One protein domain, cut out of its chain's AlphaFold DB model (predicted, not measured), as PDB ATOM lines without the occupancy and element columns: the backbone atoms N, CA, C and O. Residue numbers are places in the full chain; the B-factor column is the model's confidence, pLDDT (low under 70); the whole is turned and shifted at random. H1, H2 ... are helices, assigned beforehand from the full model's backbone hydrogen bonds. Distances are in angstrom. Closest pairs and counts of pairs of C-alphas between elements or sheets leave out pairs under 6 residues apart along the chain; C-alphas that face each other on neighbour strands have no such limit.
ATOM      1  N   ASN A  34     -27.349 -14.121  46.945       72.38
ATOM      2  CA  ASN A  34     -26.346 -13.944  47.989       72.38
ATOM      3  C   ASN A  34     -25.058 -14.756  47.775       72.38
ATOM      4  O   ASN A  34     -23.986 -14.259  48.094       72.38
ATOM      5  N   GLN A  35     -25.129 -15.987  47.263       79.38
ATOM      6  CA  GLN A  35     -23.951 -16.842  47.073       79.38
ATOM      7  C   GLN A  35     -23.091 -16.352  45.907       79.38
ATOM      8  O   GLN A  35     -21.883 -16.204  46.066       79.38
ATOM      9  N   THR A  36     -23.711 -16.015  44.773       79.62
ATOM     10  CA  THR A  36     -23.006 -15.428  43.622       79.62
ATOM     11  C   THR A  36     -22.396 -14.076  43.979       79.62
ATOM     12  O   THR A  36     -21.232 -13.830  43.670       79.62
ATOM     13  N   MET A  37     -23.137 -13.233  44.711       85.44
ATOM     14  CA  MET A  37     -22.609 -11.973  45.237       85.44
ATOM     15  C   MET A  37     -21.369 -12.197  46.107       85.44
ATOM     16  O   MET A  37     -20.401 -11.471  45.962       85.44
ATOM     17  N   ARG A  38     -21.337 -13.215  46.974       86.06
ATOM     18  CA  ARG A  38     -20.155 -13.492  47.812       86.06
ATOM     19  C   ARG A  38     -18.920 -13.882  47.002       86.06
ATOM     20  O   ARG A  38     -17.834 -13.446  47.361       86.06
ATOM     21  N   VAL A  39     -19.076 -14.650  45.921       88.69
ATOM     22  CA  VAL A  39     -17.953 -14.962  45.015       88.69
ATOM     23  C   VAL A  39     -17.431 -13.680  44.359       88.69
ATOM     24  O   VAL A  39     -16.240 -13.414  44.422       88.69
ATOM     25  N   TYR A  40     -18.319 -12.816  43.860       89.56
ATOM     26  CA  TYR A  40     -17.936 -11.513  43.298       89.56
ATOM     27  C   TYR A  40     -17.179 -10.612  44.293       89.56
ATOM     28  O   TYR A  40     -16.277  -9.868  43.924       89.56
ATOM     29  N   GLN A  41     -17.517 -10.689  45.580       90.62
ATOM     30  CA  GLN A  41     -16.808  -9.934  46.614       90.62
ATOM     31  C   GLN A  41     -15.418 -10.496  46.910       90.62
ATOM     32  O   GLN A  41     -14.517  -9.727  47.235       90.62
ATOM     33  N   ILE A  42     -15.229 -11.813  46.776       91.38
ATOM     34  CA  ILE A  42     -13.896 -12.423  46.826       91.38
ATOM     35  C   ILE A  42     -13.051 -11.943  45.641       91.38
ATOM     36  O   ILE A  42     -11.923 -11.528  45.885       91.38
ATOM     37  N   ASP A  43     -13.587 -11.923  44.413       91.62
ATOM     38  CA  ASP A  43     -12.891 -11.383  43.227       91.62
ATOM     39  C   ASP A  43     -12.378  -9.956  43.485       91.62
ATOM     40  O   ASP A  43     -11.178  -9.698  43.383       91.62
ATOM     41  N   LYS A  44     -13.255  -9.042  43.926       91.12
ATOM     42  CA  LYS A  44     -12.868  -7.659  44.262       91.12
ATOM     43  C   LYS A  44     -11.754  -7.593  45.301       91.12
ATOM     44  O   LYS A  44     -10.749  -6.923  45.109       91.12
ATOM     45  N   CYS A  45     -11.925  -8.322  46.390       91.94
ATOM     46  CA  CYS A  45     -10.996  -8.320  47.509       91.94
ATOM     47  C   CYS A  45      -9.619  -8.903  47.147       91.94
ATOM     48  O   CYS A  45      -8.586  -8.426  47.621       91.94
ATOM     49  N   LEU A  46      -9.595  -9.918  46.278       91.06
ATOM     50  CA  LEU A  46      -8.366 -10.482  45.727       91.06
ATOM     51  C   LEU A  46      -7.684  -9.521  44.751       91.06
ATOM     52  O   LEU A  46      -6.460  -9.401  44.793       91.06
ATOM     53  N   ARG A  47      -8.451  -8.802  43.919       90.75
ATOM     54  CA  ARG A  47      -7.927  -7.720  43.063       90.75
ATOM     55  C   ARG A  47      -7.340  -6.573  43.884       90.75
ATOM     56  O   ARG A  47      -6.328  -6.008  43.480       90.75
ATOM     57  N   ASP A  48      -7.908  -6.309  45.057       91.75
ATOM     58  CA  ASP A  48      -7.383  -5.356  46.042       91.75
ATOM     59  C   ASP A  48      -6.168  -5.900  46.827       91.75
ATOM     60  O   ASP A  48      -5.617  -5.212  47.689       91.75
ATOM     61  N   GLY A  49      -5.721  -7.133  46.551       90.50
ATOM     62  CA  GLY A  49      -4.536  -7.741  47.160       90.50
ATOM     63  C   GLY A  49      -4.732  -8.254  48.591       90.50
ATOM     64  O   GLY A  49      -3.748  -8.536  49.278       90.50
ATOM     65  N   GLN A  50      -5.974  -8.396  49.072       88.12
ATOM     66  CA  GLN A  50      -6.254  -8.883  50.427       88.12
ATOM     67  C   GLN A  50      -6.357 -10.416  50.478       88.12
ATOM     68  O   GLN A  50      -7.371 -11.006  50.103       88.12
ATOM     69  N   ILE A  51      -5.317 -11.073  51.007       88.62
ATOM     70  CA  ILE A  51      -5.282 -12.530  51.220       88.62
ATOM     71  C   ILE A  51      -4.918 -12.831  52.689       88.62
ATOM     72  O   ILE A  51      -3.813 -12.494  53.112       88.62
ATOM     73  N   PRO A  52      -5.793 -13.484  53.485       86.94
ATOM     74  CA  PRO A  52      -7.173 -13.857  53.170       86.94
ATOM     75  C   PRO A  52      -8.081 -12.627  53.082       86.94
ATOM     76  O   PRO A  52      -7.848 -11.620  53.751       86.94
ATOM     77  N   CYS A  53      -9.140 -12.729  52.287       89.00
ATOM     78  CA  CYS A  53     -10.107 -11.662  52.134       89.00
ATOM     79  C   CYS A  53     -10.845 -11.449  53.456       89.00
ATOM     80  O   CYS A  53     -11.347 -12.408  54.043       89.00
ATOM     81  N   ARG A  54     -10.901 -10.202  53.933       89.88
ATOM     82  CA  ARG A  54     -11.555  -9.863  55.208       89.88
ATOM     83  C   ARG A  54     -12.723  -8.924  55.018       89.88
ATOM     84  O   ARG A  54     -13.762  -9.156  55.629       89.88
ATOM     85  N   TRP A  55     -12.546  -7.882  54.211       89.19
ATOM     86  CA  TRP A  55     -13.523  -6.818  54.033       89.19
ATOM     87  C   TRP A  55     -14.275  -6.970  52.720       89.19
ATOM     88  O   TRP A  55     -13.695  -7.320  51.698       89.19
ATOM     89  N   VAL A  56     -15.571  -6.684  52.757       90.06
ATOM     90  CA  VAL A  56     -16.436  -6.749  51.588       90.06
ATOM     91  C   VAL A  56     -17.150  -5.410  51.413       90.06
ATOM     92  O   VAL A  56     -17.902  -5.059  52.318       90.06
ATOM     93  N   PRO A  57     -16.952  -4.669  50.305       86.81
ATOM     94  CA  PRO A  57     -17.477  -3.309  50.154       86.81
ATOM     95  C   PRO A  57     -18.977  -3.222  49.832       86.81
ATOM     96  O   PRO A  57     -19.662  -2.385  50.413       86.81
ATOM     97  N   ASP A  58     -19.528  -4.068  48.950       87.00
ATOM     98  CA  ASP A  58     -20.900  -3.821  48.444       87.00
ATOM     99  C   ASP A  58     -22.009  -4.512  49.263       87.00
ATOM    100  O   ASP A  58     -23.201  -4.340  48.996       87.00
ATOM    101  N   LEU A  59     -21.652  -5.318  50.265       84.94
ATOM    102  CA  LEU A  59     -22.628  -5.963  51.146       84.94
ATOM    103  C   LEU A  59     -22.967  -5.058  52.341       84.94
ATOM    104  O   LEU A  59     -22.163  -4.248  52.785       84.94
ATOM    105  N   GLY A  60     -24.176  -5.215  52.892       82.25
ATOM    106  CA  GLY A  60     -24.612  -4.446  54.066       82.25
ATOM    107  C   GLY A  60     -25.042  -3.026  53.708       82.25
ATOM    108  O   GLY A  60     -24.596  -2.076  54.333       82.25
ATOM    109  N   GLN A  61     -25.895  -2.889  52.684       83.62
ATOM    110  CA  GLN A  61     -26.389  -1.597  52.189       83.62
ATOM    111  C   GLN A  61     -25.267  -0.639  51.745       83.62
ATOM    112  O   GLN A  61     -25.353   0.558  51.986       83.62
ATOM    113  N   MET A  62     -24.225  -1.164  51.090       81.69
ATOM    114  CA  MET A  62     -23.057  -0.401  50.613       81.69
ATOM    115  C   MET A  62     -22.153   0.193  51.708       81.69
ATOM    116  O   MET A  62     -21.244   0.956  51.391       81.69
ATOM    117  N   TYR A  63     -22.355  -0.152  52.983       84.94
ATOM    118  CA  TYR A  63     -21.430   0.238  54.058       84.94
ATOM    119  C   TYR A  63     -20.208  -0.678  54.153       84.94
ATOM    120  O   TYR A  63     -19.179  -0.293  54.707       84.94
ATOM    121  N   GLY A  64     -20.322  -1.886  53.606       88.06
ATOM    122  CA  GLY A  64     -19.332  -2.934  53.732       88.06
ATOM    123  C   GLY A  64     -19.226  -3.494  55.148       88.06
ATOM    124  O   GLY A  64     -19.600  -2.865  56.139       88.06
ATOM    125  N   TYR A  65     -18.754  -4.733  55.257       90.06
ATOM    126  CA  TYR A  65     -18.512  -5.368  56.553       90.06
ATOM    127  C   TYR A  65     -17.561  -6.563  56.426       90.06
ATOM    128  O   TYR A  65     -17.360  -7.093  55.326       90.06
ATOM    129  N   PRO A  66     -16.978  -7.034  57.545       89.62
ATOM    130  CA  PRO A  66     -16.017  -8.124  57.511       89.62
ATOM    131  C   PRO A  66     -16.677  -9.515  57.434       89.62
ATOM    132  O   PRO A  66     -16.632 -10.294  58.386       89.62
ATOM    133  N   LEU A  67     -17.314  -9.839  56.305       88.62
ATOM    134  CA  LEU A  67     -18.068 -11.090  56.129       88.62
ATOM    135  C   LEU A  67     -17.203 -12.344  56.344       88.62
ATOM    136  O   LEU A  67     -17.589 -13.260  57.071       88.62
ATOM    137  N   PHE A  68     -16.030 -12.389  55.715       88.62
ATOM    138  CA  PHE A  68     -15.192 -13.591  55.646       88.62
ATOM    139  C   PHE A  68     -14.355 -13.848  56.907       88.62
ATOM    140  O   PHE A  68     -13.686 -14.872  56.997       88.62
ATOM    141  N   ASN A  69     -14.445 -12.972  57.914       89.25
ATOM    142  CA  ASN A  69     -13.920 -13.261  59.251       89.25
ATOM    143  C   ASN A  69     -14.822 -14.230  60.032       89.25
ATOM    144  O   ASN A  69     -14.336 -14.949  60.900       89.25
ATOM    145  N   TYR A  70     -16.128 -14.240  59.740       87.56
ATOM    146  CA  TYR A  70     -17.123 -15.031  60.476       87.56
ATOM    147  C   TYR A  70     -17.742 -16.151  59.637       87.56
ATOM    148  O   TYR A  70     -18.309 -17.094  60.186       87.56
ATOM    149  N   TYR A  71     -17.655 -16.051  58.311       86.25
ATOM    150  CA  TYR A  71     -18.195 -17.034  57.379       86.25
ATOM    151  C   TYR A  71     -17.081 -17.850  56.732       86.25
ATOM    152  O   TYR A  71     -16.026 -17.304  56.428       86.25
ATOM    153  N   ALA A  72     -17.330 -19.135  56.467       86.06
ATOM    154  CA  ALA A  72     -16.355 -20.011  55.821       86.06
ATOM    155  C   ALA A  72     -16.013 -19.492  54.406       86.06
ATOM    156  O   ALA A  72     -16.883 -19.525  53.533       86.06
ATOM    157  N   PRO A  73     -14.771 -19.033  54.144       86.38
ATOM    158  CA  PRO A  73     -14.415 -18.426  52.862       86.38
ATOM    159  C   PRO A  73     -14.038 -19.467  51.797       86.38
ATOM    160  O   PRO A  73     -14.092 -19.189  50.603       86.38
ATOM    161  N   LEU A  74     -13.685 -20.688  52.219       87.06
ATOM    162  CA  LEU A  74     -13.171 -21.750  51.350       87.06
ATOM    163  C   LEU A  74     -14.073 -22.070  50.138       87.06
ATOM    164  O   LEU A  74     -13.547 -22.127  49.028       87.06
ATOM    165  N   PRO A  75     -15.409 -22.223  50.279       85.44
ATOM    166  CA  PRO A  75     -16.275 -22.507  49.131       85.44
ATOM    167  C   PRO A  75     -16.288 -21.370  48.103       85.44
ATOM    168  O   PRO A  75     -16.441 -21.613  46.908       85.44
ATOM    169  N   TYR A  76     -16.099 -20.129  48.556       86.81
ATOM    170  CA  TYR A  76     -16.088 -18.953  47.690       86.81
ATOM    171  C   TYR A  76     -14.754 -18.786  46.971       86.81
ATOM    172  O   TYR A  76     -14.759 -18.370  45.822       86.81
ATOM    173  N   TYR A  77     -13.637 -19.196  47.581       89.00
ATOM    174  CA  TYR A  77     -12.355 -19.302  46.877       89.00
ATOM    175  C   TYR A  77     -12.377 -20.354  45.765       89.00
ATOM    176  O   TYR A  77     -11.812 -20.127  44.698       89.00
ATOM    177  N   LEU A  78     -13.057 -21.485  45.980       87.62
ATOM    178  CA  LEU A  78     -13.266 -22.485  44.927       87.62
ATOM    179  C   LEU A  78     -14.165 -21.945  43.808       87.62
ATOM    180  O   LEU A  78     -13.865 -22.135  42.630       87.62
ATOM    181  N   GLY A  79     -15.235 -21.232  44.175       86.31
ATOM    182  CA  GLY A  79     -16.075 -20.518  43.213       86.31
ATOM    183  C   GLY A  79     -15.285 -19.480  42.415       86.31
ATOM    184  O   GLY A  79     -15.426 -19.394  41.201       86.31
ATOM    185  N   GLU A  80     -14.398 -18.741  43.071       88.50
ATOM    186  CA  GLU A  80     -13.555 -17.751  42.412       88.50
ATOM    187  C   GLU A  80     -12.566 -18.396  41.440       88.50
ATOM    188  O   GLU A  80     -12.448 -17.961  40.300       88.50
ATOM    189  N   ALA A  81     -11.925 -19.502  41.826       88.38
ATOM    190  CA  ALA A  81     -11.067 -20.255  40.915       88.38
ATOM    191  C   ALA A  81     -11.830 -20.720  39.659       88.38
ATOM    192  O   ALA A  81     -11.324 -20.601  38.543       88.38
ATOM    193  N   GLY A  82     -13.071 -21.192  39.817       86.62
ATOM    194  CA  GLY A  82     -13.932 -21.522  38.679       86.62
ATOM    195  C   GLY A  82     -14.302 -20.296  37.834       86.62
ATOM    196  O   GLY A  82     -14.362 -20.391  36.601       86.62
ATOM    197  N   TYR A  83     -14.524 -19.142  38.472       85.50
ATOM    198  CA  TYR A  83     -14.822 -17.883  37.787       85.50
ATOM    199  C   TYR A  83     -13.634 -17.413  36.957       85.50
ATOM    200  O   TYR A  83     -13.822 -17.109  35.784       85.50
ATOM    201  N   LEU A  84     -12.418 -17.450  37.495       86.25
ATOM    202  CA  LEU A  84     -11.206 -17.084  36.760       86.25
ATOM    203  C   LEU A  84     -10.988 -17.957  35.515       86.25
ATOM    204  O   LEU A  84     -10.473 -17.478  34.507       86.25
ATOM    205  N   LEU A  85     -11.419 -19.222  35.545       85.81
ATOM    206  CA  LEU A  85     -11.355 -20.113  34.382       85.81
ATOM    207  C   LEU A  85     -12.441 -19.804  33.343       85.81
ATOM    208  O   LEU A  85     -12.174 -19.813  32.144       85.81
ATOM    209  N   THR A  86     -13.666 -19.518  33.785       81.44
ATOM    210  CA  THR A  86     -14.838 -19.452  32.888       81.44
ATOM    211  C   THR A  86     -15.264 -18.023  32.528       81.44
ATOM    212  O   THR A  86     -16.079 -17.813  31.630       81.44
ATOM    213  N   HIS A  87     -14.765 -17.030  33.263       80.69
ATOM    214  CA  HIS A  87     -15.146 -15.611  33.213       80.69
ATOM    215  C   HIS A  87     -16.659 -15.350  33.338       80.69
ATOM    216  O   HIS A  87     -17.145 -14.265  33.025       80.69
TER     217      HIS A  87
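Overview. This is residues 34 to 87 of the 97 residues of an uncharacterized protein of Candidatus Daviesbacteria bacterium GW2011_GWA2_40_9 (UniProt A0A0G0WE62). A long helix, H1, runs through the middle, with a second long helix, H3, crossing it about perpendicular on one side and a long loop, residues 48 to 66, looping out on the other side before it leads into the short helix H2. The longest axis goes from this loop to the far part of H3, with H1 between them. The printed part has 54 residues with three named helices, H1, H2 and H3 in that order along the chain, and no named strand; 31 residues are in the helices, and the class is all helix. The whole is compact, with a radius of gyration of the C-alphas of 10.3 A, yet elongated in outline, spanning 30 by 19 by 19 A.

Arrangement. H1, residues 34 to 47, is the longest helix. H3, residues 74 to 86, touches it with 10 pairs of C-alphas within 8 A, and their centres are 9.3 A apart. The closest C-alphas of the two are those of Val 39 and Tyr 76, at 5.2 A. Their lines stand about perpendicular, at 75 degrees. H1 touches H3 with residues 38 to 43 alone, and H3 touches H1 with residues 76 to 80 alone. H2, residues 67 to 70, touches no helix, but H1 and H2 are near each other, with 5 pairs of C-alphas within 10 A. H2 and H3 are apart, although a tight link joins them. In H1 and H3 every pair of O of residue i and N of residue i+4 is within hydrogen-bond range. H2 is too short for such a pair; its one pair of O of residue i and N of residue i+3 is within range.

Along the chain. H1 has 14 residues and measures 20.1 A from C-alpha 34 at (-26.346, -13.944, 47.989) to C-alpha 47 at (-7.927, -7.720, 43.063). H3 has 13 residues, Leu 74 to Thr 86, and measures 18.7 A; its last C-alpha, 86, is at (-14.838, -19.452, 32.888). H2 has 4 residues, Leu 67 to Tyr 70, and measures 5.9 A.

Size, cuts and confidence. The two C-alphas farthest apart are those of Tyr 63 and Leu 85, 30.0 A. The first and last printed C-alphas, of Asn 34 and His 87, are 18.6 A apart. The link from H1 to H2 is long, with 19 residues, and the C-alphas of these residues, 48 to 66, lie 7 to 16 A from the mean of all C-alphas. The link from H2 to H3 is tight, with 3 residues. The printed part has no cut. The mean pLDDT of the printed part is 87.1, and no printed residue is under 70.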